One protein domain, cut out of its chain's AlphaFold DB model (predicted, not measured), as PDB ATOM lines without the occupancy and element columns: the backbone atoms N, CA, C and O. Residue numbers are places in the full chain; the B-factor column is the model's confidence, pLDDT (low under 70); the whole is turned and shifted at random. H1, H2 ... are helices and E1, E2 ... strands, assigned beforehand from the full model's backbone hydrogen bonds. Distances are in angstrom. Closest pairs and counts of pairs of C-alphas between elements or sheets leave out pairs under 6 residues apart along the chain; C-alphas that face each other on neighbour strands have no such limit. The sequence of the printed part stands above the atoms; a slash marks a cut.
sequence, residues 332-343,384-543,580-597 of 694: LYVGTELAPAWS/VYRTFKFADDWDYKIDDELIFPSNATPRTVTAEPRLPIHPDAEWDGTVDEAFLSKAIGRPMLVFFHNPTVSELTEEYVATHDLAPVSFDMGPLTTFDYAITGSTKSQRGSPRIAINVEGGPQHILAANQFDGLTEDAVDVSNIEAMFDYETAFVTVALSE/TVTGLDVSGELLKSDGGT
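Overview. This is residues 332 to 343, 384 to 543 and 580 to 597 of the 694 residues of an uncharacterized protein of Aureliella helgolandensis (UniProt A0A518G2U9). Little regular structure: a loop-wrapped sandwich, antiparallel sheets E1 E2 E7 E6 and E3 E8 E4 E5 partly face to face, with hairpin E9 and E10 beside E5. It is mostly strand and compact, radius of gyration of the C-alphas 18.0 A, spans 55 by 38 by 28 A. Three named helices and ten strands, E1 E2 E3 H1 E4 E5 E6 E7 H2 H3 E8 E9 E10, hold 64 of 190 printed residues.

Arrangement. E6, residues 482 to 490, and E7, residues 493 to 501, form a hairpin; N 486 and O 497, 2.8 A apart, are within hydrogen-bond range. The closest C-alphas of E7 and E3, residues 413 to 416, are Pro 494 and Thr 414, 5.5 A.

Along the chain. E6, 24.2 A long, begins at C-alpha 482 (-47.912, 23.763, 17.406); E7, 24.6 A, ends at C-alpha 501 (-44.517, 24.158, 13.682).

Size, cuts and confidence. Cuts of 344 to 383 and 544 to 579 leave C-alpha gaps of 8.4 and 17.8 A. In the printed part 72 residues have pLDDT under 70, among them residues 463 to 481, the long link from E5 to E6.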
ATOM      1  N   LEU A 332     -37.212  15.912  33.312       91.56
ATOM      2  CA  LEU A 332     -35.937  16.616  33.205       91.56
ATOM      3  C   LEU A 332     -36.191  18.099  32.970       91.56
ATOM      4  O   LEU A 332     -36.950  18.452  32.064       91.56
ATOM      5  N   TYR A 333     -35.526  18.951  33.734       90.62
ATOM      6  CA  TYR A 333     -35.633  20.394  33.628       90.62
ATOM      7  C   TYR A 333     -34.548  20.942  32.704       90.62
ATOM      8  O   TYR A 333     -33.382  20.523  32.704       90.62
ATOM      9  N   VAL A 334     -34.949  21.893  31.870       87.69
ATOM     10  CA  VAL A 334     -34.020  22.665  31.054       87.69
ATOM     11  C   VAL A 334     -33.334  23.687  31.956       87.69
ATOM     12  O   VAL A 334     -33.988  24.409  32.690       87.69
ATOM     13  N   GLY A 335     -32.002  23.708  31.941       81.81
ATOM     14  CA  GLY A 335     -31.171  24.540  32.817       81.81
ATOM     15  C   GLY A 335     -30.465  23.772  33.941       81.81
ATOM     16  O   GLY A 335     -29.420  24.231  34.400       81.81
ATOM     17  N   THR A 336     -30.966  22.595  34.336       86.44
ATOM     18  CA  THR A 336     -30.307  21.709  35.317       86.44
ATOM     19  C   THR A 336     -29.837  20.408  34.664       86.44
ATOM     20  O   THR A 336     -28.643  20.246  34.424       86.44
ATOM     21  N   GLU A 337     -30.745  19.494  34.308       90.19
ATOM     22  CA  GLU A 337     -30.378  18.204  33.700       90.19
ATOM     23  C   GLU A 337     -30.180  18.318  32.185       90.19
ATOM     24  O   GLU A 337     -29.417  17.553  31.582       90.19
ATOM     25  N   LEU A 338     -30.862  19.276  31.550       90.56
ATOM     26  CA  LEU A 338     -30.754  19.554  30.122       90.56
ATOM     27  C   LEU A 338     -30.069  20.897  29.871       90.56
ATOM     28  O   LEU A 338     -30.427  21.919  30.444       90.56
ATOM     29  N   ALA A 339     -29.124  20.902  28.936       91.12
ATOM     30  CA  ALA A 339     -28.406  22.087  28.490       91.12
ATOM     31  C   ALA A 339     -28.618  22.325  26.984       91.12
ATOM     32  O   ALA A 339     -28.805  21.366  26.223       91.12
ATOM     33  N   PRO A 340     -28.537  23.580  26.510       91.88
ATOM     34  CA  PRO A 340     -28.515  23.890  25.084       91.88
ATOM     35  C   PRO A 340     -27.493  23.048  24.306       91.88
ATOM     36  O   PRO A 340     -26.332  22.911  24.701       91.88
ATOM     37  N   ALA A 341     -27.908  22.474  23.172       90.19
ATOM     38  CA  ALA A 341     -27.006  21.721  22.290       90.19
ATOM     39  C   ALA A 341     -26.306  22.605  21.239       90.19
ATOM     40  O   ALA A 341     -25.589  22.083  20.377       90.19
ATOM     41  N   TRP A 342     -26.521  23.921  21.296       90.88
ATOM     42  CA  TRP A 342     -25.864  24.929  20.469       90.88
ATOM     43  C   TRP A 342     -24.818  25.708  21.277       90.88
ATOM     44  O   TRP A 342     -24.743  25.616  22.499       90.88
ATOM     45  N   SER A 343     -23.960  26.445  20.577       90.94
ATOM     46  CA  SER A 343     -22.936  27.292  21.198       90.94
ATOM     47  C   SER A 343     -23.411  28.745  21.324       90.94
ATOM     48  O   SER A 343     -24.193  29.186  20.476       90.94
ATOM     49  N   VAL A 384     -30.652  25.690  17.069       91.00
ATOM     50  CA  VAL A 384     -30.710  26.792  18.051       91.00
ATOM     51  C   VAL A 384     -32.145  26.966  18.564       91.00
ATOM     52  O   VAL A 384     -33.088  26.893  17.776       91.00
ATOM     53  N   TYR A 385     -32.313  27.119  19.883       89.50
ATOM     54  CA  TYR A 385     -33.610  27.140  20.591       89.50
ATOM     55  C   TYR A 385     -34.505  25.915  20.351       89.50
ATOM     56  O   TYR A 385     -35.700  25.932  20.638       89.50
ATOM     57  N   ARG A 386     -33.935  24.833  19.809       89.50
ATOM     58  CA  ARG A 386     -34.667  23.616  19.440       89.50
ATOM     59  C   ARG A 386     -34.158  22.388  20.156       89.50
ATOM     60  O   ARG A 386     -34.949  21.551  20.574       89.50
ATOM     61  N   THR A 387     -32.840  22.207  20.183       90.38
ATOM     62  CA  THR A 387     -32.227  20.936  20.573       90.38
ATOM     63  C   THR A 387     -31.444  21.085  21.868       90.38
ATOM     64  O   THR A 387     -30.533  21.903  21.960       90.38
ATOM     65  N   PHE A 388     -31.745  20.220  22.827       91.31
ATOM     66  CA  PHE A 388     -31.127  20.149  24.141       91.31
ATOM     67  C   PHE A 388     -30.376  18.824  24.284       91.31
ATOM     68  O   PHE A 388     -30.784  17.785  23.751       91.31
ATOM     69  N   LYS A 389     -29.237  18.867  24.968       90.44
ATOM     70  CA  LYS A 389     -28.427  17.705  25.346       90.44
ATOM     71  C   LYS A 389     -28.504  17.519  26.859       90.44
ATOM     72  O   LYS A 389     -28.834  18.464  27.566       90.44
ATOM     73  N   PHE A 390     -28.153  16.340  27.360       89.44
ATOM     74  CA  PHE A 390     -27.862  16.209  28.788       89.44
ATOM     75  C   PHE A 390     -26.705  17.135  29.172       89.44
ATOM     76  O   PHE A 390     -25.756  17.279  28.392       89.44
ATOM     77  N   ALA A 391     -26.811  17.778  30.334       88.69
ATOM     78  CA  ALA A 391     -25.735  18.599  30.868       88.69
ATOM     79  C   ALA A 391     -24.468  17.746  31.054       88.69
ATOM     80  O   ALA A 391     -24.538  16.566  31.404       88.69
ATOM     81  N   ASP A 392     -23.301  18.326  30.758       85.25
ATOM     82  CA  ASP A 392     -22.033  17.578  30.733       85.25
ATOM     83  C   ASP A 392     -21.608  17.108  32.143       85.25
ATOM     84  O   ASP A 392     -20.794  16.193  32.272       85.25
ATOM     85  N   ASP A 393     -22.157  17.731  33.188       86.19
ATOM     86  CA  ASP A 393     -21.946  17.461  34.610       86.19
ATOM     87  C   ASP A 393     -23.125  16.743  35.288       86.19
ATOM     88  O   ASP A 393     -23.059  16.483  36.492       86.19
ATOM     89  N   TRP A 394     -24.170  16.370  34.541       87.19
ATOM     90  CA  TRP A 394     -25.298  15.635  35.108       87.19
ATOM     91  C   TRP A 394     -24.880  14.225  35.545       87.19
ATOM     92  O   TRP A 394     -24.348  13.436  34.761       87.19
ATOM     93  N   ASP A 395     -25.154  13.882  36.804       84.31
ATOM     94  CA  ASP A 395     -24.773  12.610  37.427       84.31
ATOM     95  C   ASP A 395     -25.903  11.562  37.433       84.31
ATOM     96  O   ASP A 395     -25.830  10.569  38.161       84.31
ATOM     97  N   TYR A 396     -26.921  11.760  36.585       87.19
ATOM     98  CA  TYR A 396     -28.137  10.937  36.491       87.19
ATOM     99  C   TYR A 396     -28.984  10.925  37.766       87.19
ATOM    100  O   TYR A 396     -29.688   9.942  38.036       87.19
ATOM    101  N   LYS A 397     -28.914  12.002  38.552       86.56
ATOM    102  CA  LYS A 397     -29.803  12.210  39.688       86.56
ATOM    103  C   LYS A 397     -30.855  13.267  39.415       86.56
ATOM    104  O   LYS A 397     -30.628  14.195  38.641       86.56
ATOM    105  N   ILE A 398     -31.984  13.096  40.081       84.31
ATOM    106  CA  ILE A 398     -33.044  14.089  40.235       84.31
ATOM    107  C   ILE A 398     -33.324  14.137  41.736       84.31
ATOM    108  O   ILE A 398     -33.467  13.081  42.352       84.31
ATOM    109  N   ASP A 399     -33.297  15.331  42.329       81.56
ATOM    110  CA  ASP A 399     -33.474  15.536  43.775       81.56
ATOM    111  C   ASP A 399     -32.574  14.633  44.647       81.56
ATOM    112  O   ASP A 399     -33.009  14.019  45.620       81.56
ATOM    113  N   ASP A 400     -31.291  14.531  44.275       81.44
ATOM    114  CA  ASP A 400     -30.267  13.674  44.903       81.44
ATOM    115  C   ASP A 400     -30.526  12.148  44.844       81.44
ATOM    116  O   ASP A 400     -29.712  11.364  45.354       81.44
ATOM    117  N   GLU A 401     -31.575  11.685  44.158       82.50
ATOM    118  CA  GLU A 401     -31.841  10.262  43.921       82.50
ATOM    119  C   GLU A 401     -31.386   9.826  42.522       82.50
ATOM    120  O   GLU A 401     -31.664  10.479  41.519       82.50
ATOM    121  N   LEU A 402     -30.704   8.678  42.433       84.81
ATOM    122  CA  LEU A 402     -30.389   8.056  41.147       84.81
ATOM    123  C   LEU A 402     -31.665   7.555  40.469       84.81
ATOM    124  O   LEU A 402     -32.362   6.687  40.994       84.81
ATOM    125  N   ILE A 403     -31.883   7.998  39.232       84.81
ATOM    126  CA  ILE A 403     -33.042   7.575  38.433       84.81
ATOM    127  C   ILE A 403     -32.967   6.083  38.046       84.81
ATOM    128  O   ILE A 403     -33.973   5.426  37.766       84.81
ATOM    129  N   PHE A 404     -31.765   5.499  38.056       83.94
ATOM    130  CA  PHE A 404     -31.551   4.079  37.775       83.94
ATOM    131  C   PHE A 404     -31.390   3.273  39.074       83.94
ATOM    132  O   PHE A 404     -30.639   3.679  39.959       83.94
ATOM    133  N   PRO A 405     -31.998   2.077  39.184       68.69
ATOM    134  CA  PRO A 405     -32.109   1.313  40.436       68.69
ATOM    135  C   PRO A 405     -30.798   0.670  40.940       68.69
ATOM    136  O   PRO A 405     -30.831  -0.242  41.761       68.69
ATOM    137  N   SER A 406     -29.623   1.087  40.457       67.94
ATOM    138  CA  SER A 406     -28.342   0.539  40.917       67.94
ATOM    139  C   SER A 406     -27.299   1.615  41.189       67.94
ATOM    140  O   SER A 406     -27.191   2.575  40.436       67.94
ATOM    141  N   ASN A 407     -26.365   1.288  42.078       56.91
ATOM    142  CA  ASN A 407     -25.213   2.122  42.425       56.91
ATOM    143  C   ASN A 407     -24.139   2.241  41.322       56.91
ATOM    144  O   ASN A 407     -23.170   2.977  41.497       56.91
ATOM    145  N   ALA A 408     -24.247   1.492  40.219       64.44
ATOM    146  CA  ALA A 408     -23.362   1.636  39.068       64.44
ATOM    147  C   ALA A 408     -23.965   2.614  38.051       64.44
ATOM    148  O   ALA A 408     -25.084   2.408  37.579       64.44
ATOM    149  N   THR A 409     -23.196   3.642  37.688       68.25
ATOM    150  CA  THR A 409     -23.542   4.579  36.613       68.25
ATOM    151  C   THR A 409     -23.630   3.836  35.276       68.25
ATOM    152  O   THR A 409     -22.678   3.119  34.932       68.25
ATOM    153  N   PRO A 410     -24.730   3.987  34.516       72.25
ATOM    154  CA  PRO A 410     -24.861   3.377  33.196       72.25
ATOM    155  C   PRO A 410     -23.773   3.906  32.257       72.25
ATOM    156  O   PRO A 410     -23.340   5.053  32.371       72.25
ATOM    157  N   ARG A 411     -23.308   3.074  31.316       74.25
ATOM    158  CA  ARG A 411     -22.288   3.522  30.343       74.25
ATOM    159  C   ARG A 411     -22.890   4.366  29.230       74.25
ATOM    160  O   ARG A 411     -22.214   5.236  28.691       74.25
ATOM    161  N   THR A 412     -24.137   4.070  28.880       80.12
ATOM    162  CA  THR A 412     -24.867   4.738  27.808       80.12
ATOM    163  C   THR A 412     -26.329   4.851  28.207       80.12
ATOM    164  O   THR A 412     -26.939   3.858  28.598       80.12
ATOM    165  N   VAL A 413     -26.894   6.043  28.040       84.12
ATOM    166  CA  VAL A 413     -28.326   6.316  28.198       84.12
ATOM    167  C   VAL A 413     -28.866   6.803  26.858       84.12
ATOM    168  O   VAL A 413     -28.179   7.521  26.132       84.12
ATOM    169  N   THR A 414     -30.070   6.376  26.494       86.00
ATOM    170  CA  THR A 414     -30.777   6.796  25.278       86.00
ATOM    171  C   THR A 414     -32.164   7.294  25.654       86.00
ATOM    172  O   THR A 414     -32.837   6.662  26.457       86.00
ATOM    173  N   ALA A 415     -32.588   8.421  25.085       85.81
ATOM    174  CA  ALA A 415     -33.955   8.903  25.232       85.81
ATOM    175  C   ALA A 415     -34.870   8.193  24.228       85.81
ATOM    176  O   ALA A 415     -34.604   8.199  23.022       85.81
ATOM    177  N   GLU A 416     -35.951   7.610  24.726       85.19
ATOM    178  CA  GLU A 416     -36.948   6.902  23.940       85.19
ATOM    179  C   GLU A 416     -38.003   7.876  23.394       85.19
ATOM    180  O   GLU A 416     -38.398   8.827  24.075       85.19
ATOM    181  N   PRO A 417     -38.481   7.676  22.153       78.94
ATOM    182  CA  PRO A 417     -39.418   8.594  21.508       78.94
ATOM    183  C   PRO A 417     -40.830   8.542  22.104       78.94
ATOM    184  O   PRO A 417     -41.641   9.427  21.828       78.94
ATOM    185  N   ARG A 418     -41.152   7.492  22.868       83.00
ATOM    186  CA  ARG A 418     -42.478   7.278  23.449       83.00
ATOM    187  C   ARG A 418     -42.359   6.891  24.915       83.00
ATOM    188  O   ARG A 418     -41.475   6.127  25.293       83.00
ATOM    189  N   LEU A 419     -43.287   7.397  25.711       84.00
ATOM    190  CA  LEU A 419     -43.446   7.071  27.113       84.00
ATOM    191  C   LEU A 419     -44.315   5.817  27.254       84.00
ATOM    192  O   LEU A 419     -45.423   5.787  26.707       84.00
ATOM    193  N   PRO A 420     -43.878   4.804  28.015       79.94
ATOM    194  CA  PRO A 420     -44.698   3.641  28.338       79.94
ATOM    195  C   PRO A 420     -45.703   3.947  29.470       79.94
ATOM    196  O   PRO A 420     -45.831   3.174  30.412       79.94
ATOM    197  N   ILE A 421     -46.415   5.077  29.372       76.50
ATOM    198  CA  ILE A 421     -47.525   5.476  30.256       76.50
ATOM    199  C   ILE A 421     -48.783   5.730  29.429       76.50
ATOM    200  O   ILE A 421     -48.710   6.163  28.279       76.50
ATOM    201  N   HIS A 422     -49.941   5.477  30.026       70.75
ATOM    202  CA  HIS A 422     -51.260   5.793  29.482       70.75
ATOM    203  C   HIS A 422     -51.764   7.174  29.962       70.75
ATOM    204  O   HIS A 422     -51.459   7.562  31.088       70.75
ATOM    205  N   PRO A 423     -52.549   7.914  29.156       62.53
ATOM    206  CA  PRO A 423     -53.151   9.188  29.570       62.53
ATOM    207  C   PRO A 423     -54.073   9.083  30.789       62.53
ATOM    208  O   PRO A 423     -54.001   9.926  31.670       62.53
ATOM    209  N   ASP A 424     -54.895   8.036  30.842       61.25
ATOM    210  CA  ASP A 424     -55.989   7.924  31.821       61.25
ATOM    211  C   ASP A 424     -55.634   7.146  33.104       61.25
ATOM    212  O   ASP A 424     -56.534   6.716  33.821       61.25
ATOM    213  N   ALA A 425     -54.350   6.881  33.367       64.19
ATOM    214  CA  ALA A 425     -53.945   6.194  34.599       64.19
ATOM    215  C   ALA A 425     -53.525   7.185  35.681       64.19
ATOM    216  O   ALA A 425     -52.752   8.106  35.423       64.19
ATOM    217  N   GLU A 426     -53.983   6.925  36.902       61.62
ATOM    218  CA  GLU A 426     -53.399   7.479  38.119       61.62
ATOM    219  C   GLU A 426     -52.151   6.650  38.466       61.62
ATOM    220  O   GLU A 426     -52.190   5.419  38.475       61.62
ATOM    221  N   TRP A 427     -51.015   7.317  38.678       68.75
ATOM    222  CA  TRP A 427     -49.705   6.672  38.847       68.75
ATOM    223  C   TRP A 427     -49.262   6.714  40.315       68.75
ATOM    224  O   TRP A 427     -48.211   7.279  40.633       68.75
ATOM    225  N   ASP A 428     -50.080   6.107  41.180       60.38
ATOM    226  CA  ASP A 428     -49.922   6.010  42.646       60.38
ATOM    227  C   ASP A 428     -49.002   4.858  43.110       60.38
ATOM    228  O   ASP A 428     -48.932   4.517  44.290       60.38
ATOM    229  N   GLY A 429     -48.295   4.223  42.169       52.25
ATOM    230  CA  GLY A 429     -47.390   3.105  42.442       52.25
ATOM    231  C   GLY A 429     -48.012   1.710  42.304       52.25
ATOM    232  O   GLY A 429     -47.288   0.725  42.460       52.25
ATOM    233  N   THR A 430     -49.296   1.588  41.937       51.72
ATOM    234  CA  THR A 430     -49.948   0.294  41.654       51.72
ATOM    235  C   THR A 430     -50.728   0.326  40.342       51.72
ATOM    236  O   THR A 430     -51.851   0.808  40.278       51.72
ATOM    237  N   VAL A 431     -50.157  -0.234  39.271       54.38
ATOM    238  CA  VAL A 431     -50.805  -0.264  37.947       54.38
ATOM    239  C   VAL A 431     -51.144  -1.702  37.564       54.38
ATOM    240  O   VAL A 431     -50.315  -2.597  37.696       54.38
ATOM    241  N   ASP A 432     -52.364  -1.921  37.075       55.94
ATOM    242  CA  ASP A 432     -52.815  -3.213  36.550       55.94
ATOM    243  C   ASP A 432     -52.020  -3.597  35.279       55.94
ATOM    244  O   ASP A 432     -51.994  -2.850  34.295       55.94
ATOM    245  N   GLU A 433     -51.385  -4.776  35.264       53.19
ATOM    246  CA  GLU A 433     -50.640  -5.306  34.106       53.19
ATOM    247  C   GLU A 433     -51.488  -5.345  32.822       53.19
ATOM    248  O   GLU A 433     -50.972  -5.125  31.716       53.19
ATOM    249  N   ALA A 434     -52.801  -5.581  32.944       51.25
ATOM    250  CA  ALA A 434     -53.711  -5.609  31.801       51.25
ATOM    251  C   ALA A 434     -53.758  -4.256  31.071       51.25
ATOM    252  O   ALA A 434     -53.939  -4.205  29.848       51.25
ATOM    253  N   PHE A 435     -53.540  -3.165  31.802       55.00
ATOM    254  CA  PHE A 435     -53.584  -1.799  31.304       55.00
ATOM    255  C   PHE A 435     -52.295  -1.410  30.559       55.00
ATOM    256  O   PHE A 435     -52.347  -0.815  29.482       55.00
ATOM    257  N   LEU A 436     -51.132  -1.858  31.048       54.69
ATOM    258  CA  LEU A 436     -49.828  -1.622  30.410       54.69
ATOM    259  C   LEU A 436     -49.656  -2.398  29.095       54.69
ATOM    260  O   LEU A 436     -49.012  -1.909  28.166       54.69
ATOM    261  N   SER A 437     -50.282  -3.574  28.968       50.44
ATOM    262  CA  SER A 437     -50.259  -4.369  27.726       50.44
ATOM    263  C   SER A 437     -50.970  -3.693  26.540       50.44
ATOM    264  O   SER A 437     -50.652  -3.980  25.384       50.44
ATOM    265  N   LYS A 438     -51.904  -2.771  26.816       46.75
ATOM    266  CA  LYS A 438     -52.690  -2.022  25.819       46.75
ATOM    267  C   LYS A 438     -52.215  -0.583  25.623       46.75
ATOM    268  O   LYS A 438     -52.749   0.110  24.757       46.75
ATOM    269  N   ALA A 439     -51.240  -0.124  26.407       52.47
ATOM    270  CA  ALA A 439     -50.780   1.254  26.364       52.47
ATOM    271  C   ALA A 439     -50.129   1.569  25.008       52.47
ATOM    272  O   ALA A 439     -49.004   1.163  24.707       52.47
ATOM    273  N   ILE A 440     -50.843   2.326  24.175       54.25
ATOM    274  CA  ILE A 440     -50.270   2.996  23.010       54.25
ATOM    275  C   ILE A 440     -49.339   4.063  23.583       54.25
ATOM    276  O   ILE A 440     -49.820   5.080  24.075       54.25
ATOM    277  N   GLY A 441     -48.026   3.815  23.580       66.06
ATOM    278  CA  GLY A 441     -47.063   4.706  24.232       66.06
ATOM    279  C   GLY A 441     -47.305   6.175  23.869       66.06
ATOM    280  O   GLY A 441     -47.427   6.512  22.682       66.06
ATOM    281  N   ARG A 442     -47.411   7.045  24.878       76.62
ATOM    282  CA  ARG A 442     -47.610   8.487  24.679       76.62
ATOM    283  C   ARG A 442     -46.365   9.106  24.038       76.62
ATOM    284  O   ARG A 442     -45.270   8.577  24.220       76.62
ATOM    285  N   PRO A 443     -46.486  10.195  23.266       78.06
ATOM    286  CA  PRO A 443     -45.313  11.001  22.956       78.06
ATOM    287  C   PRO A 443     -44.710  11.562  24.252       78.06
ATOM    288  O   PRO A 443     -45.356  11.595  25.299       78.06
ATOM    289  N   MET A 444     -43.460  11.997  24.165       83.56
ATOM    290  CA  MET A 444     -42.812  12.794  25.203       83.56
ATOM    291  C   MET A 444     -43.678  14.005  25.579       83.56
ATOM    292  O   MET A 444     -44.257  14.643  24.696       83.56
ATOM    293  N   LEU A 445     -43.749  14.327  26.870       85.31
ATOM    294  CA  LEU A 445     -44.516  15.473  27.357       85.31
ATOM    295  C   LEU A 445     -43.564  16.641  27.585       85.31
ATOM    296  O   LEU A 445     -42.526  16.469  28.219       85.31
ATOM    297  N   VAL A 446     -43.915  17.810  27.061       85.94
ATOM    298  CA  VAL A 446     -43.173  19.055  27.259       85.94
ATOM    299  C   VAL A 446     -44.114  20.041  27.932       85.94
ATOM    300  O   VAL A 446     -45.276  20.161  27.532       85.94
ATOM    301  N   PHE A 447     -43.611  20.725  28.950       86.38
ATOM    302  CA  PHE A 447     -44.362  21.698  29.726       86.38
ATOM    303  C   PHE A 447     -43.584  23.006  29.797       86.38
ATOM    304  O   PHE A 447     -42.357  22.998  29.914       86.38
ATOM    305  N   PHE A 448     -44.310  24.117  29.744       82.31
ATOM    306  CA  PHE A 448     -43.778  25.460  29.946       82.31
ATOM    307  C   PHE A 448     -44.521  26.136  31.092       82.31
ATOM    308  O   PHE A 448     -45.730  25.947  31.247       82.31
ATOM    309  N   HIS A 449     -43.808  26.947  31.868       79.50
ATOM    310  CA  HIS A 449     -44.436  27.864  32.810       79.50
ATOM    311  C   HIS A 449     -45.154  28.973  32.028       79.50
ATOM    312  O   HIS A 449     -44.581  29.528  31.088       79.50
ATOM    313  N   ASN A 450     -46.398  29.302  32.382       66.12
ATOM    314  CA  ASN A 450     -47.174  30.323  31.675       66.12
ATOM    315  C   ASN A 450     -46.752  31.741  32.117       66.12
ATOM    316  O   ASN A 450     -46.968  32.102  33.274       66.12
ATOM    317  N   PRO A 451     -46.179  32.587  31.240       53.59
ATOM    318  CA  PRO A 451     -45.703  33.910  31.648       53.59
ATOM    319  C   PRO A 451     -46.783  35.005  31.607       53.59
ATOM    320  O   PRO A 451     -46.553  36.101  32.114       53.59
ATOM    321  N   THR A 452     -47.958  34.752  31.017       52.88
ATOM    322  CA  THR A 452     -48.874  35.832  30.584       52.88
ATOM    323  C   THR A 452     -50.053  36.085  31.522       52.88
ATOM    324  O   THR A 452     -50.894  36.937  31.232       52.88
ATOM    325  N   VAL A 453     -50.187  35.347  32.625       51.66
ATOM    326  CA  VAL A 453     -51.490  35.254  33.288       51.66
ATOM    327  C   VAL A 453     -51.398  35.423  34.802       51.66
ATOM    328  O   VAL A 453     -51.159  34.481  35.540       51.66
ATOM    329  N   SER A 454     -51.658  36.644  35.281       43.91
ATOM    330  CA  SER A 454     -51.852  36.927  36.711       43.91
ATOM    331  C   SER A 454     -53.293  36.685  37.201       43.91
ATOM    332  O   SER A 454     -53.581  36.981  38.358       43.91
ATOM    333  N   GLU A 455     -54.216  36.221  36.341       41.31
ATOM    334  CA  GLU A 455     -55.667  36.173  36.633       41.31
ATOM    335  C   GLU A 455     -56.420  34.880  36.211       41.31
ATOM    336  O   GLU A 455     -57.617  34.777  36.472       41.31
ATOM    337  N   LEU A 456     -55.764  33.869  35.624       45.38
ATOM    338  CA  LEU A 456     -56.322  32.516  35.406       45.38
ATOM    339  C   LEU A 456     -55.581  31.496  36.277       45.38
ATOM    340  O   LEU A 456     -54.453  31.727  36.699       45.38
ATOM    341  N   THR A 457     -56.247  30.380  36.548       48.16
ATOM    342  CA  THR A 457     -55.871  29.336  37.512       48.16
ATOM    343  C   THR A 457     -54.751  28.382  37.071       48.16
ATOM    344  O   THR A 457     -54.334  27.584  37.897       48.16
ATOM    345  N   GLU A 458     -54.254  28.455  35.831       54.84
ATOM    346  CA  GLU A 458     -53.342  27.450  35.250       54.84
ATOM    347  C   GLU A 458     -51.875  27.944  35.215       54.84
ATOM    348  O   GLU A 458     -51.528  28.828  34.426       54.84
ATOM    349  N   GLU A 459     -51.009  27.378  36.070       66.75
ATOM    350  CA  GLU A 459     -49.580  27.742  36.223       66.75
ATOM    351  C   GLU A 459     -48.695  27.198  35.078       66.75
ATOM    352  O   GLU A 459     -47.722  27.840  34.666       66.75
ATOM    353  N   TYR A 460     -49.062  26.045  34.507       75.25
ATOM    354  CA  TYR A 460     -48.300  25.358  33.458       75.25
ATOM    355  C   TYR A 460     -49.148  25.064  32.223       75.25
ATOM    356  O   TYR A 460     -50.358  24.881  32.300       75.25
ATOM    357  N   VAL A 461     -48.482  24.962  31.071       71.00
ATOM    358  CA  VAL A 461     -49.105  24.618  29.788       71.00
ATOM    359  C   VAL A 461     -48.403  23.406  29.181       71.00
ATOM    360  O   VAL A 461     -47.188  23.423  28.970       71.00
ATOM    361  N   ALA A 462     -49.166  22.350  28.885       66.75
ATOM    362  CA  ALA A 462     -48.665  21.128  28.262       66.75
ATOM    363  C   ALA A 462     -48.776  21.201  26.734       66.75
ATOM    364  O   ALA A 462     -49.848  21.442  26.186       66.75
ATOM    365  N   THR A 463     -47.691  20.912  26.013       66.69
ATOM    366  CA  THR A 463     -47.641  21.135  24.555       66.69
ATOM    367  C   THR A 463     -48.574  20.247  23.729       66.69
ATOM    368  O   THR A 463     -48.834  20.551  22.572       66.69
ATOM    369  N   HIS A 464     -49.054  19.132  24.286       62.47
ATOM    370  CA  HIS A 464     -49.957  18.201  23.601       62.47
ATOM    371  C   HIS A 464     -51.442  18.557  23.765       62.47
ATOM    372  O   HIS A 464     -52.251  18.103  22.958       62.47
ATOM    373  N   ASP A 465     -51.774  19.383  24.762       52.53
ATOM    374  CA  ASP A 465     -53.114  19.944  24.983       52.53
ATOM    375  C   ASP A 465     -53.274  21.316  24.314       52.53
ATOM    376  O   ASP A 465     -54.381  21.848  24.201       52.53
ATOM    377  N   LEU A 466     -52.172  21.862  23.789       51.19
ATOM    378  CA  LEU A 466     -52.200  22.972  22.854       51.19
ATOM    379  C   LEU A 466     -52.821  22.496  21.530       51.19
ATOM    380  O   LEU A 466     -52.129  22.112  20.586       51.19
ATOM    381  N   ALA A 467     -54.152  22.576  21.433       42.59
ATOM    382  CA  ALA A 467     -54.791  22.887  20.153       42.59
ATOM    383  C   ALA A 467     -54.047  24.084  19.519       42.59
ATOM    384  O   ALA A 467     -53.487  24.873  20.282       42.59
ATOM    385  N   PRO A 468     -54.004  24.240  18.178       46.75
ATOM    386  CA  PRO A 468     -53.358  25.399  17.560       46.75
ATOM    387  C   PRO A 468     -53.790  26.661  18.307       46.75
ATOM    388  O   PRO A 468     -54.980  26.979  18.357       46.75
ATOM    389  N   VAL A 469     -52.841  27.276  19.016       44.31
ATOM    390  CA  VAL A 469     -53.156  28.350  19.956       44.31
ATOM    391  C   VAL A 469     -53.426  29.582  19.114       44.31
ATOM    392  O   VAL A 469     -52.511  30.313  18.752       44.31
ATOM    393  N   SER A 470     -54.693  29.779  18.765       40.94
ATOM    394  CA  SER A 470     -55.152  30.933  18.012       40.94
ATOM    395  C   SER A 470     -55.086  32.177  18.902       40.94
ATOM    396  O   SER A 470     -55.986  32.431  19.703       40.94
ATOM    397  N   PHE A 471     -54.020  32.964  18.771       45.59
ATOM    398  CA  PHE A 471     -53.937  34.275  19.416       45.59
ATOM    399  C   PHE A 471     -54.659  35.324  18.559       45.59
ATOM    400  O   PHE A 471     -54.309  35.545  17.398       45.59
ATOM    401  N   ASP A 472     -55.679  35.970  19.130       39.81
ATOM    402  CA  ASP A 472     -56.387  37.090  18.502       39.81
ATOM    403  C   ASP A 472     -55.636  38.397  18.800       39.81
ATOM    404  O   ASP A 472     -55.811  39.024  19.843       39.81
ATOM    405  N   MET A 473     -54.744  38.784  17.887       42.00
ATOM    406  CA  MET A 473     -53.941  40.014  17.983       42.00
ATOM    407  C   MET A 473     -54.677  41.250  17.418       42.00
ATOM    408  O   MET A 473     -54.065  42.294  17.184       42.00
ATOM    409  N   GLY A 474     -55.994  41.165  17.190       42.44
ATOM    410  CA  GLY A 474     -56.810  42.234  16.611       42.44
ATOM    411  C   GLY A 474     -57.370  41.885  15.224       42.44
ATOM    412  O   GLY A 474     -57.172  40.785  14.715       42.44
ATOM    413  N   PRO A 475     -58.088  42.818  14.567       34.59
ATOM    414  CA  PRO A 475     -59.215  42.494  13.685       34.59
ATOM    415  C   PRO A 475     -58.908  41.777  12.355       34.59
ATOM    416  O   PRO A 475     -59.839  41.635  11.561       34.59
ATOM    417  N   LEU A 476     -57.672  41.350  12.051       37.50
ATOM    418  CA  LEU A 476     -57.333  40.800  10.729       37.50
ATOM    419  C   LEU A 476     -56.343  39.616  10.648       37.50
ATOM    420  O   LEU A 476     -56.110  39.176   9.524       37.50
ATOM    421  N   THR A 477     -55.815  39.028  11.731       43.94
ATOM    422  CA  THR A 477     -54.940  37.834  11.603       43.94
ATOM    423  C   THR A 477     -54.965  36.923  12.831       43.94
ATOM    424  O   THR A 477     -54.590  37.348  13.919       43.94
ATOM    425  N   THR A 478     -55.328  35.656  12.622       45.03
ATOM    426  CA  THR A 478     -55.143  34.546  13.570       45.03
ATOM    427  C   THR A 478     -53.953  33.714  13.093       45.03
ATOM    428  O   THR A 478     -53.913  33.346  11.918       45.03
ATOM    429  N   PHE A 479     -52.983  33.451  13.969       51.12
ATOM    430  CA  PHE A 479     -51.845  32.567  13.693       51.12
ATOM    431  C   PHE A 479     -51.983  31.281  14.503       51.12
ATOM    432  O   PHE A 479     -52.274  31.336  15.694       51.12
ATOM    433  N   ASP A 480     -51.739  30.148  13.847       57.78
ATOM    434  CA  ASP A 480     -51.793  28.818  14.447       57.78
ATOM    435  C   ASP A 480     -50.382  28.214  14.432       57.78
ATOM    436  O   ASP A 480     -49.804  28.002  13.361       57.78
ATOM    437  N   TYR A 481     -49.825  27.925  15.610       61.31
ATOM    438  CA  TYR A 481     -48.577  27.172  15.755       61.31
ATOM    439  C   TYR A 481     -48.759  25.989  16.716       61.31
ATOM    440  O   TYR A 481     -49.651  25.994  17.565       61.31
ATOM    441  N   ALA A 482     -47.919  24.962  16.569       64.06
ATOM    442  CA  ALA A 482     -47.912  23.763  17.406       64.06
ATOM    443  C   ALA A 482     -46.502  23.484  17.935       64.06
ATOM    444  O   ALA A 482     -45.520  23.652  17.213       64.06
ATOM    445  N   ILE A 483     -46.391  23.033  19.188       71.00
ATOM    446  CA  ILE A 483     -45.109  22.686  19.809       71.00
ATOM    447  C   ILE A 483     -45.058  21.173  20.038       71.00
ATOM    448  O   ILE A 483     -45.973  20.600  20.624       71.00
ATOM    449  N   THR A 484     -43.996  20.501  19.588       74.50
ATOM    450  CA  THR A 484     -43.851  19.043  19.735       74.50
ATOM    451  C   THR A 484     -42.497  18.639  20.311       74.50
ATOM    452  O   THR A 484     -41.450  19.122  19.884       74.50
ATOM    453  N   GLY A 485     -42.501  17.708  21.270       75.75
ATOM    454  CA  GLY A 485     -41.295  17.053  21.778       75.75
ATOM    455  C   GLY A 485     -40.917  15.829  20.940       75.75
ATOM    456  O   GLY A 485     -41.770  15.039  20.542       75.75
ATOM    457  N   SER A 486     -39.629  15.649  20.665       81.06
ATOM    458  CA  SER A 486     -39.098  14.509  19.911       81.06
ATOM    459  C   SER A 486     -37.685  14.161  20.368       81.06
ATOM    460  O   SER A 486     -36.963  15.007  20.891       81.06
ATOM    461  N   THR A 487     -37.255  12.919  20.165       77.88
ATOM    462  CA  THR A 487     -35.864  12.524  20.412       77.88
ATOM    463  C   THR A 487     -35.052  12.620  19.122       77.88
ATOM    464  O   THR A 487     -35.509  12.245  18.041       77.88
ATOM    465  N   LYS A 488     -33.821  13.131  19.216       75.12
ATOM    466  CA  LYS A 488     -32.835  13.109  18.127       75.12
ATOM    467  C   LYS A 488     -31.680  12.200  18.528       75.12
ATOM    468  O   LYS A 488     -31.033  12.413  19.553       75.12
ATOM    469  N   SER A 489     -31.372  11.217  17.686       58.09
ATOM    470  CA  SER A 489     -30.158  10.414  17.823       58.09
ATOM    471  C   SER A 489     -29.051  11.003  16.944       58.09
ATOM    472  O   SER A 489     -29.056  10.890  15.720       58.09
ATOM    473  N   GLN A 490     -28.069  11.654  17.568       57.06
ATOM    474  CA  GLN A 490     -26.805  11.992  16.915       57.06
ATOM    475  C   GLN A 490     -25.710  11.113  17.523       57.06
ATOM    476  O   GLN A 490     -25.735  10.841  18.723       57.06
ATOM    477  N   ARG A 491     -24.778  10.606  16.699       44.06
ATOM    478  CA  ARG A 491     -23.719   9.668  17.128       44.06
ATOM    479  C   ARG A 491     -23.056  10.140  18.431       44.06
ATOM    480  O   ARG A 491     -22.253  11.063  18.400       44.06
ATOM    481  N   GLY A 492     -23.355   9.449  19.531       54.03
ATOM    482  CA  GLY A 492     -22.656   9.589  20.809       54.03
ATOM    483  C   GLY A 492     -23.344  10.431  21.887       54.03
ATOM    484  O   GLY A 492     -22.839  10.435  23.005       54.03
ATOM    485  N   SER A 493     -24.477  11.096  21.621       64.75
ATOM    486  CA  SER A 493     -25.218  11.805  22.680       64.75
ATOM    487  C   SER A 493     -26.722  11.848  22.381       64.75
ATOM    488  O   SER A 493     -27.103  12.365  21.326       64.75
ATOM    489  N   PRO A 494     -27.586  11.318  23.266       73.06
ATOM    490  CA  PRO A 494     -29.031  11.500  23.145       73.06
ATOM    491  C   PRO A 494     -29.374  12.989  23.252       73.06
ATOM    492  O   PRO A 494     -28.782  13.723  24.045       73.06
ATOM    493  N   ARG A 495     -30.310  13.440  22.417       85.19
ATOM    494  CA  ARG A 495     -30.780  14.823  22.392       85.19
ATOM    495  C   ARG A 495     -32.298  14.858  22.408       85.19
ATOM    496  O   ARG A 495     -32.950  14.011  21.795       85.19
ATOM    497  N   ILE A 496     -32.836  15.870  23.066       87.25
ATOM    498  CA  ILE A 496     -34.262  16.176  23.092       87.25
ATOM    499  C   ILE A 496     -34.477  17.386  22.190       87.25
ATOM    500  O   ILE A 496     -33.743  18.365  22.275       87.25
ATOM    501  N   ALA A 497     -35.436  17.303  21.277       87.88
ATOM    502  CA  ALA A 497     -35.786  18.381  20.369       87.88
ATOM    503  C   ALA A 497     -37.226  18.826  20.616       87.88
ATOM    504  O   ALA A 497     -38.147  18.016  20.494       87.88
ATOM    505  N   ILE A 498     -37.397  20.110  20.915       87.69
ATOM    506  CA  ILE A 498     -38.689  20.774  21.057       87.69
ATOM    507  C   ILE A 498     -38.901  21.594  19.784       87.69
ATOM    508  O   ILE A 498     -38.181  22.556  19.534       87.69
ATOM    509  N   ASN A 499     -39.821  21.171  18.925       84.94
ATOM    510  CA  ASN A 499     -40.051  21.773  17.615       84.94
ATOM    511  C   ASN A 499     -41.239  22.726  17.674       84.94
ATOM    512  O   ASN A 499     -42.268  22.358  18.231       84.94
ATOM    513  N   VAL A 500     -41.119  23.883  17.027       82.69
ATOM    514  CA  VAL A 500     -42.252  24.767  16.734       82.69
ATOM    515  C   VAL A 500     -42.651  24.582  15.267       82.69
ATOM    516  O   VAL A 500     -41.823  24.731  14.368       82.69
ATOM    517  N   GLU A 501     -43.907  24.230  15.013       79.44
ATOM    518  CA  GLU A 501     -44.517  24.158  13.682       79.44
ATOM    519  C   GLU A 501     -45.460  25.348  13.490       79.44
ATOM    520  O   GLU A 501     -46.199  25.691  14.402       79.44
ATOM    521  N   GLY A 502     -45.456  25.983  12.314       72.69
ATOM    522  CA  GLY A 502     -46.331  27.133  12.025       72.69
ATOM    523  C   GLY A 502     -45.804  28.500  12.492       72.69
ATOM    524  O   GLY A 502     -46.377  29.517  12.117       72.69
ATOM    525  N   GLY A 503     -44.680  28.542  13.215       76.69
ATOM    526  CA  GLY A 503     -44.008  29.775  13.646       76.69
ATOM    527  C   GLY A 503     -42.484  29.624  13.750       76.69
ATOM    528  O   GLY A 503     -41.956  28.525  13.540       76.69
ATOM    529  N   PRO A 504     -41.744  30.710  14.036       80.50
ATOM    530  CA  PRO A 504     -40.302  30.642  14.228       80.50
ATOM    531  C   PRO A 504     -39.918  29.929  15.534       80.50
ATOM    532  O   PRO A 504     -40.600  30.005  16.551       80.50
ATOM    533  N   GLN A 505     -38.756  29.273  15.530       86.06
ATOM    534  CA  GLN A 505     -38.284  28.476  16.668       86.06
ATOM    535  C   GLN A 505     -37.955  29.317  17.919       86.06
ATOM    536  O   GLN A 505     -37.996  28.798  19.031       86.06
ATOM    537  N   HIS A 506     -37.660  30.611  17.755       85.31
ATOM    538  CA  HIS A 506     -37.347  31.509  18.875       85.31
ATOM    539  C   HIS A 506     -38.565  31.880  19.727       85.31
ATOM    540  O   HIS A 506     -38.387  32.493  20.768       85.31
ATOM    541  N   ILE A 507     -39.780  31.446  19.360       82.06
ATOM    542  CA  ILE A 507     -40.962  31.546  20.232       82.06
ATOM    543  C   ILE A 507     -40.698  30.931  21.619       82.06
ATOM    544  O   ILE A 507     -41.302  31.355  22.600       82.06
ATOM    545  N   LEU A 508     -39.776  29.964  21.709       83.31
ATOM    546  CA  LEU A 508     -39.400  29.293  22.954       83.31
ATOM    547  C   LEU A 508     -38.364  30.047  23.809       83.31
ATOM    548  O   LEU A 508     -37.928  29.485  24.804       83.31
ATOM    549  N   ALA A 509     -37.921  31.253  23.436       86.12
ATOM    550  CA  ALA A 509     -36.780  31.938  24.063       86.12
ATOM    551  C   ALA A 509     -37.116  33.348  24.599       86.12
ATOM    552  O   ALA A 509     -36.408  34.307  24.292       86.12
ATOM    553  N   ALA A 510     -38.219  33.488  25.351       78.06
ATOM    554  CA  ALA A 510     -38.815  34.769  25.776       78.06
ATOM    555  C   ALA A 510     -37.835  35.777  26.394       78.06
ATOM    556  O   ALA A 510     -37.955  36.977  26.156       78.06
ATOM    557  N   ASN A 511     -36.852  35.298  27.157       76.62
ATOM    558  CA  ASN A 511     -35.888  36.140  27.868       76.62
ATOM    559  C   ASN A 511     -34.461  36.034  27.310       76.62
ATOM    560  O   ASN A 511     -33.550  36.686  27.821       76.62
ATOM    561  N   GLN A 512     -34.257  35.200  26.290       84.25
ATOM    562  CA  GLN A 512     -32.937  34.827  25.783       84.25
ATOM    563  C   GLN A 512     -32.727  35.258  24.336       84.25
ATOM    564  O   GLN A 512     -31.586  35.423  23.936       84.25
ATOM    565  N   PHE A 513     -33.793  35.455  23.560       85.50
ATOM    566  CA  PHE A 513     -33.687  35.916  22.181       85.50
ATOM    567  C   PHE A 513     -33.690  37.447  22.103       85.50
ATOM    568  O   PHE A 513     -34.737  38.077  22.264       85.50
ATOM    569  N   ASP A 514     -32.538  38.044  21.789       82.38
ATOM    570  CA  ASP A 514     -32.426  39.481  21.487       82.38
ATOM    571  C   ASP A 514     -32.530  39.717  19.967       82.38
ATOM    572  O   ASP A 514     -31.541  39.744  19.226       82.38
ATOM    573  N   GLY A 515     -33.770  39.789  19.473       75.19
ATOM    574  CA  GLY A 515     -34.076  39.968  18.051       75.19
ATOM    575  C   GLY A 515     -33.734  41.360  17.501       75.19
ATOM    576  O   GLY A 515     -33.535  42.331  18.229       75.19
ATOM    577  N   LEU A 516     -33.706  41.489  16.172       80.81
ATOM    578  CA  LEU A 516     -33.559  42.793  15.519       80.81
ATOM    579  C   LEU A 516     -34.864  43.590  15.637       80.81
ATOM    580  O   LEU A 516     -35.943  43.021  15.765       80.81
ATOM    581  N   THR A 517     -34.800  44.919  15.541       74.56
ATOM    582  CA  THR A 517     -35.998  45.774  15.656       74.56
ATOM    583  C   THR A 517     -37.053  45.438  14.599       74.56
ATOM    584  O   THR A 517     -38.245  45.516  14.873       74.56
ATOM    585  N   GLU A 518     -36.621  45.019  13.410       73.50
ATOM    586  CA  GLU A 518     -37.489  44.564  12.322       73.50
ATOM    587  C   GLU A 518     -38.194  43.230  12.613       73.50
ATOM    588  O   GLU A 518     -39.176  42.902  11.951       73.50
ATOM    589  N   ASP A 519     -37.731  42.462  13.605       66.50
ATOM    590  CA  ASP A 519     -38.398  41.234  14.031       66.50
ATOM    591  C   ASP A 519     -39.637  41.510  14.900       66.50
ATOM    592  O   ASP A 519     -40.505  40.654  14.965       66.50
ATOM    593  N   ALA A 520     -39.778  42.703  15.490       61.88
ATOM    594  CA  ALA A 520     -40.914  43.062  16.347       61.88
ATOM    595  C   ALA A 520     -42.153  43.588  15.584       61.88
ATOM    596  O   ALA A 520     -43.174  43.897  16.200       61.88
ATOM    597  N   VAL A 521     -42.070  43.763  14.256       52.81
ATOM    598  CA  VAL A 521     -43.056  44.550  13.478       52.81
ATOM    599  C   VAL A 521     -44.059  43.692  12.688       52.81
ATOM    600  O   VAL A 521     -45.098  44.203  12.268       52.81
ATOM    601  N   ASP A 522     -43.822  42.385  12.525       52.75
ATOM    602  CA  ASP A 522     -44.705  41.494  11.757       52.75
ATOM    603  C   ASP A 522     -45.386  40.430  12.634       52.75
ATOM    604  O   ASP A 522     -44.754  39.744  13.431       52.75
ATOM    605  N   VAL A 523     -46.689  40.239  12.411       48.25
ATOM    606  CA  VAL A 523     -47.532  39.195  13.021       48.25
ATOM    607  C   VAL A 523     -47.040  37.774  12.717       48.25
ATOM    608  O   VAL A 523     -47.413  36.843  13.423       48.25
ATOM    609  N   SER A 524     -46.186  37.601  11.701       48.16
ATOM    610  CA  SER A 524     -45.524  36.326  11.389       48.16
ATOM    611  C   SER A 524     -44.258  36.031  12.218       48.16
ATOM    612  O   SER A 524     -43.723  34.922  12.145       48.16
ATOM    613  N   ASN A 525     -43.793  36.994  13.020       53.47
ATOM    614  CA  ASN A 525     -42.512  36.982  13.729       53.47
ATOM    615  C   ASN A 525     -42.752  37.360  15.208       53.47
ATOM    616  O   ASN A 525     -42.298  38.381  15.708       53.47
ATOM    617  N   ILE A 526     -43.582  36.552  15.873       57.44
ATOM    618  CA  ILE A 526     -44.064  36.782  17.242       57.44
ATOM    619  C   ILE A 526     -42.875  36.931  18.209       57.44
ATOM    620  O   ILE A 526     -41.938  36.130  18.153       57.44
ATOM    621  N   GLU A 527     -42.933  37.929  19.104       63.06
ATOM    622  CA  GLU A 527     -42.010  38.054  20.240       63.06
ATOM    623  C   GLU A 527     -41.921  36.722  20.990       63.06
ATOM    624  O   GLU A 527     -42.894  35.974  21.093       63.06
ATOM    625  N   ALA A 528     -40.738  36.386  21.492       64.31
ATOM    626  CA  ALA A 528     -40.544  35.118  22.160       64.31
ATOM    627  C   ALA A 528     -41.493  35.005  23.380       64.31
ATOM    628  O   ALA A 528     -41.533  35.887  24.234       64.31
ATOM    629  N   MET A 529     -42.327  33.957  23.410       70.56
ATOM    630  CA  MET A 529     -43.490  33.865  24.309       70.56
ATOM    631  C   MET A 529     -43.268  32.907  25.469       70.56
ATOM    632  O   MET A 529     -43.738  33.156  26.573       70.56
ATOM    633  N   PHE A 530     -42.593  31.792  25.212       77.38
ATOM    634  CA  PHE A 530     -42.276  30.797  26.224       77.38
ATOM    635  C   PHE A 530     -40.812  30.919  26.602       77.38
ATOM    636  O   PHE A 530     -39.985  31.267  25.767       77.38
ATOM    637  N   ASP A 531     -40.493  30.620  27.853       83.94
ATOM    638  CA  ASP A 531     -39.115  30.588  28.322       83.94
ATOM    639  C   ASP A 531     -38.651  29.136  28.438       83.94
ATOM    640  O   ASP A 531     -39.085  28.405  29.337       83.94
ATOM    641  N   TYR A 532     -37.775  28.709  27.524       86.44
ATOM    642  CA  TYR A 532     -37.228  27.360  27.549       86.44
ATOM    643  C   TYR A 532     -36.443  27.071  28.831       86.44
ATOM    644  O   TYR A 532     -36.340  25.901  29.170       86.44
ATOM    645  N   GLU A 533     -35.905  28.063  29.553       86.38
ATOM    646  CA  GLU A 533     -35.169  27.837  30.813       86.38
ATOM    647  C   GLU A 533     -36.086  27.425  31.967       86.38
ATOM    648  O   GLU A 533     -35.627  26.889  32.970       86.38
ATOM    649  N   THR A 534     -37.393  27.643  31.826       85.06
ATOM    650  CA  THR A 534     -38.407  27.167  32.782       85.06
ATOM    651  C   THR A 534     -39.107  25.897  32.307       85.06
ATOM    652  O   THR A 534     -39.978  25.364  32.996       85.06
ATOM    653  N   ALA A 535     -38.753  25.413  31.115       86.50
ATOM    654  CA  ALA A 535     -39.376  24.246  30.526       86.50
ATOM    655  C   ALA A 535     -38.858  22.960  31.168       86.50
ATOM    656  O   ALA A 535     -37.687  22.828  31.531       86.50
ATOM    657  N   PHE A 536     -39.726  21.959  31.225       90.38
ATOM    658  CA  PHE A 536     -39.339  20.612  31.612       90.38
ATOM    659  C   PHE A 536     -40.030  19.573  30.743       90.38
ATOM    660  O   PHE A 536     -41.054  19.812  30.098       90.38
ATOM    661  N   VAL A 537     -39.406  18.403  30.689       90.31
ATOM    662  CA  VAL A 537     -39.728  17.354  29.736       90.31
ATOM    663  C   VAL A 537     -39.826  16.022  30.452       90.31
ATOM    664  O   VAL A 537     -38.856  15.565  31.053       90.31
ATOM    665  N   THR A 538     -40.964  15.350  30.324       91.06
ATOM    666  CA  THR A 538     -41.102  13.961  30.763       91.06
ATOM    667  C   THR A 538     -40.696  13.028  29.633       91.06
ATOM    668  O   THR A 538     -41.300  13.023  28.554       91.06
ATOM    669  N   VAL A 539     -39.661  12.226  29.885       89.62
ATOM    670  CA  VAL A 539     -39.011  11.346  28.911       89.62
ATOM    671  C   VAL A 539     -38.798   9.950  29.502       89.62
ATOM    672  O   VAL A 539     -38.625   9.782  30.707       89.62
ATOM    673  N   ALA A 540     -38.801   8.931  28.642       89.94
ATOM    674  CA  ALA A 540     -38.370   7.588  28.999       89.94
ATOM    675  C   ALA A 540     -36.907   7.417  28.585       89.94
ATOM    676  O   ALA A 540     -36.539   7.673  27.440       89.94
ATOM    677  N   LEU A 541     -36.062   7.006  29.521       89.25
ATOM    678  CA  LEU A 541     -34.637   6.792  29.328       89.25
ATOM    679  C   LEU A 541     -34.329   5.299  29.383       89.25
ATOM    680  O   LEU A 541     -34.587   4.638  30.387       89.25
ATOM    681  N   SER A 542     -33.737   4.776  28.315       88.56
ATOM    682  CA  SER A 542     -33.213   3.417  28.256       88.56
ATOM    683  C   SER A 542     -31.718   3.388  28.529       88.56
ATOM    684  O   SER A 542     -30.938   4.115  27.912       88.56
ATOM    685  N   GLU A 543     -31.309   2.507  29.433       86.81
ATOM    686  CA  GLU A 543     -29.904   2.286  29.776       86.81
ATOM    687  C   GLU A 543     -29.266   1.141  28.970       86.81
ATOM    688  O   GLU A 543     -29.920   0.446  28.190       86.81
ATOM    689  N   THR A 580     -42.142  12.471  38.981       89.75
ATOM    690  CA  THR A 580     -42.297  12.528  37.521       89.75
ATOM    691  C   THR A 580     -43.659  13.109  37.158       89.75
ATOM    692  O   THR A 580     -44.693  12.562  37.544       89.75
ATOM    693  N   VAL A 581     -43.669  14.169  36.354       88.56
ATOM    694  CA  VAL A 581     -44.885  14.813  35.852       88.56
ATOM    695  C   VAL A 581     -45.500  13.966  34.738       88.56
ATOM    696  O   VAL A 581     -44.880  13.734  33.699       88.56
ATOM    697  N   THR A 582     -46.731  13.503  34.930       84.38
ATOM    698  CA  THR A 582     -47.451  12.619  33.996       84.38
ATOM    699  C   THR A 582     -48.531  13.343  33.186       84.38
ATOM    700  O   THR A 582     -48.993  12.819  32.166       84.38
ATOM    701  N   GLY A 583     -48.884  14.566  33.584       83.88
ATOM    702  CA  GLY A 583     -49.868  15.416  32.920       83.88
ATOM    703  C   GLY A 583     -50.188  16.675  33.726       83.88
ATOM    704  O   GLY A 583     -49.505  16.981  34.703       83.88
ATOM    705  N   LEU A 584     -51.237  17.378  33.303       81.75
ATOM    706  CA  LEU A 584     -51.866  18.462  34.053       81.75
ATOM    707  C   LEU A 584     -53.253  18.020  34.511       81.75
ATOM    708  O   LEU A 584     -53.906  17.224  33.831       81.75
ATOM    709  N   ASP A 585     -53.694  18.528  35.654       77.06
ATOM    710  CA  ASP A 585     -55.073  18.365  36.089       77.06
ATOM    711  C   ASP A 585     -56.011  19.380  35.407       77.06
ATOM    712  O   ASP A 585     -55.594  20.222  34.610       77.06
ATOM    713  N   VAL A 586     -57.309  19.310  35.719       73.00
ATOM    714  CA  VAL A 586     -58.335  20.212  35.152       73.00
ATOM    715  C   VAL A 586     -58.166  21.684  35.555       73.00
ATOM    716  O   VAL A 586     -58.866  22.539  35.017       73.00
ATOM    717  N   SER A 587     -57.302  21.967  36.527       69.62
ATOM    718  CA  SER A 587     -56.951  23.299  37.022       69.62
ATOM    719  C   SER A 587     -55.585  23.779  36.532       69.62
ATOM    720  O   SER A 587     -55.219  24.909  36.844       69.62
ATOM    721  N   GLY A 588     -54.851  22.971  35.759       69.06
ATOM    722  CA  GLY A 588     -53.506  23.287  35.279       69.06
ATOM    723  C   GLY A 588     -52.392  23.063  36.307       69.06
ATOM    724  O   GLY A 588     -51.274  23.537  36.093       69.06
ATOM    725  N   GLU A 589     -52.664  22.353  37.408       80.69
ATOM    726  CA  GLU A 589     -51.635  21.897  38.347       80.69
ATOM    727  C   GLU A 589     -50.934  20.629  37.828       80.69
ATOM    728  O   GLU A 589     -51.484  19.850  37.042       80.69
ATOM    729  N   LEU A 590     -49.690  20.410  38.267       84.19
ATOM    730  CA  LEU A 590     -48.880  19.267  37.843       84.19
ATOM    731  C   LEU A 590     -49.374  17.967  38.481       84.19
ATOM    732  O   LEU A 590     -49.305  17.798  39.698       84.19
ATOM    733  N   LEU A 591     -49.745  16.995  37.650       85.31
ATOM    734  CA  LEU A 591     -49.955  15.621  38.098       85.31
ATOM    735  C   LEU A 591     -48.603  14.918  38.200       85.31
ATOM    736  O   LEU A 591     -47.940  14.682  37.187       85.31
ATOM    737  N   LYS A 592     -48.195  14.572  39.421       87.00
ATOM    738  CA  LYS A 592     -46.933  13.882  39.705       87.00
ATOM    739  C   LYS A 592     -47.168  12.430  40.104       87.00
ATOM    740  O   LYS A 592     -48.189  12.104  40.697       87.00
ATOM    741  N   SER A 593     -46.220  11.562  39.766       86.06
ATOM    742  CA  SER A 593     -46.206  10.173  40.227       86.06
ATOM    743  C   SER A 593     -45.478  10.041  41.562       86.06
ATOM    744  O   SER A 593     -44.425  10.649  41.756       86.06
ATOM    745  N   ASP A 594     -45.974   9.155  42.425       84.50
ATOM    746  CA  ASP A 594     -45.302   8.761  43.674       84.50
ATOM    747  C   ASP A 594     -44.037   7.907  43.433       84.50
ATOM    748  O   ASP A 594     -43.270   7.624  44.354       84.50
ATOM    749  N   GLY A 595     -43.784   7.515  42.178       83.56
ATOM    750  CA  GLY A 595     -42.663   6.668  41.794       83.56
ATOM    751  C   GLY A 595     -42.937   5.178  42.010       83.56
ATOM    752  O   GLY A 595     -43.874   4.772  42.690       83.56
ATOM    753  N   GLY A 596     -42.108   4.324  41.406       84.50
ATOM    754  CA  GLY A 596     -42.200   2.874  41.583       84.50
ATOM    755  C   GLY A 596     -41.954   2.075  40.310       84.50
ATOM    756  O   GLY A 596     -41.609   2.613  39.257       84.50
ATOM    757  N   THR A 597     -42.101   0.759  40.416       85.81
ATOM    758  CA  THR A 597     -41.911  -0.160  39.291       85.81
ATOM    759  C   THR A 597     -43.241  -0.397  38.589       85.81
ATOM    760  O   THR A 597     -44.177  -0.898  39.201       85.81
TER     761      THR A 597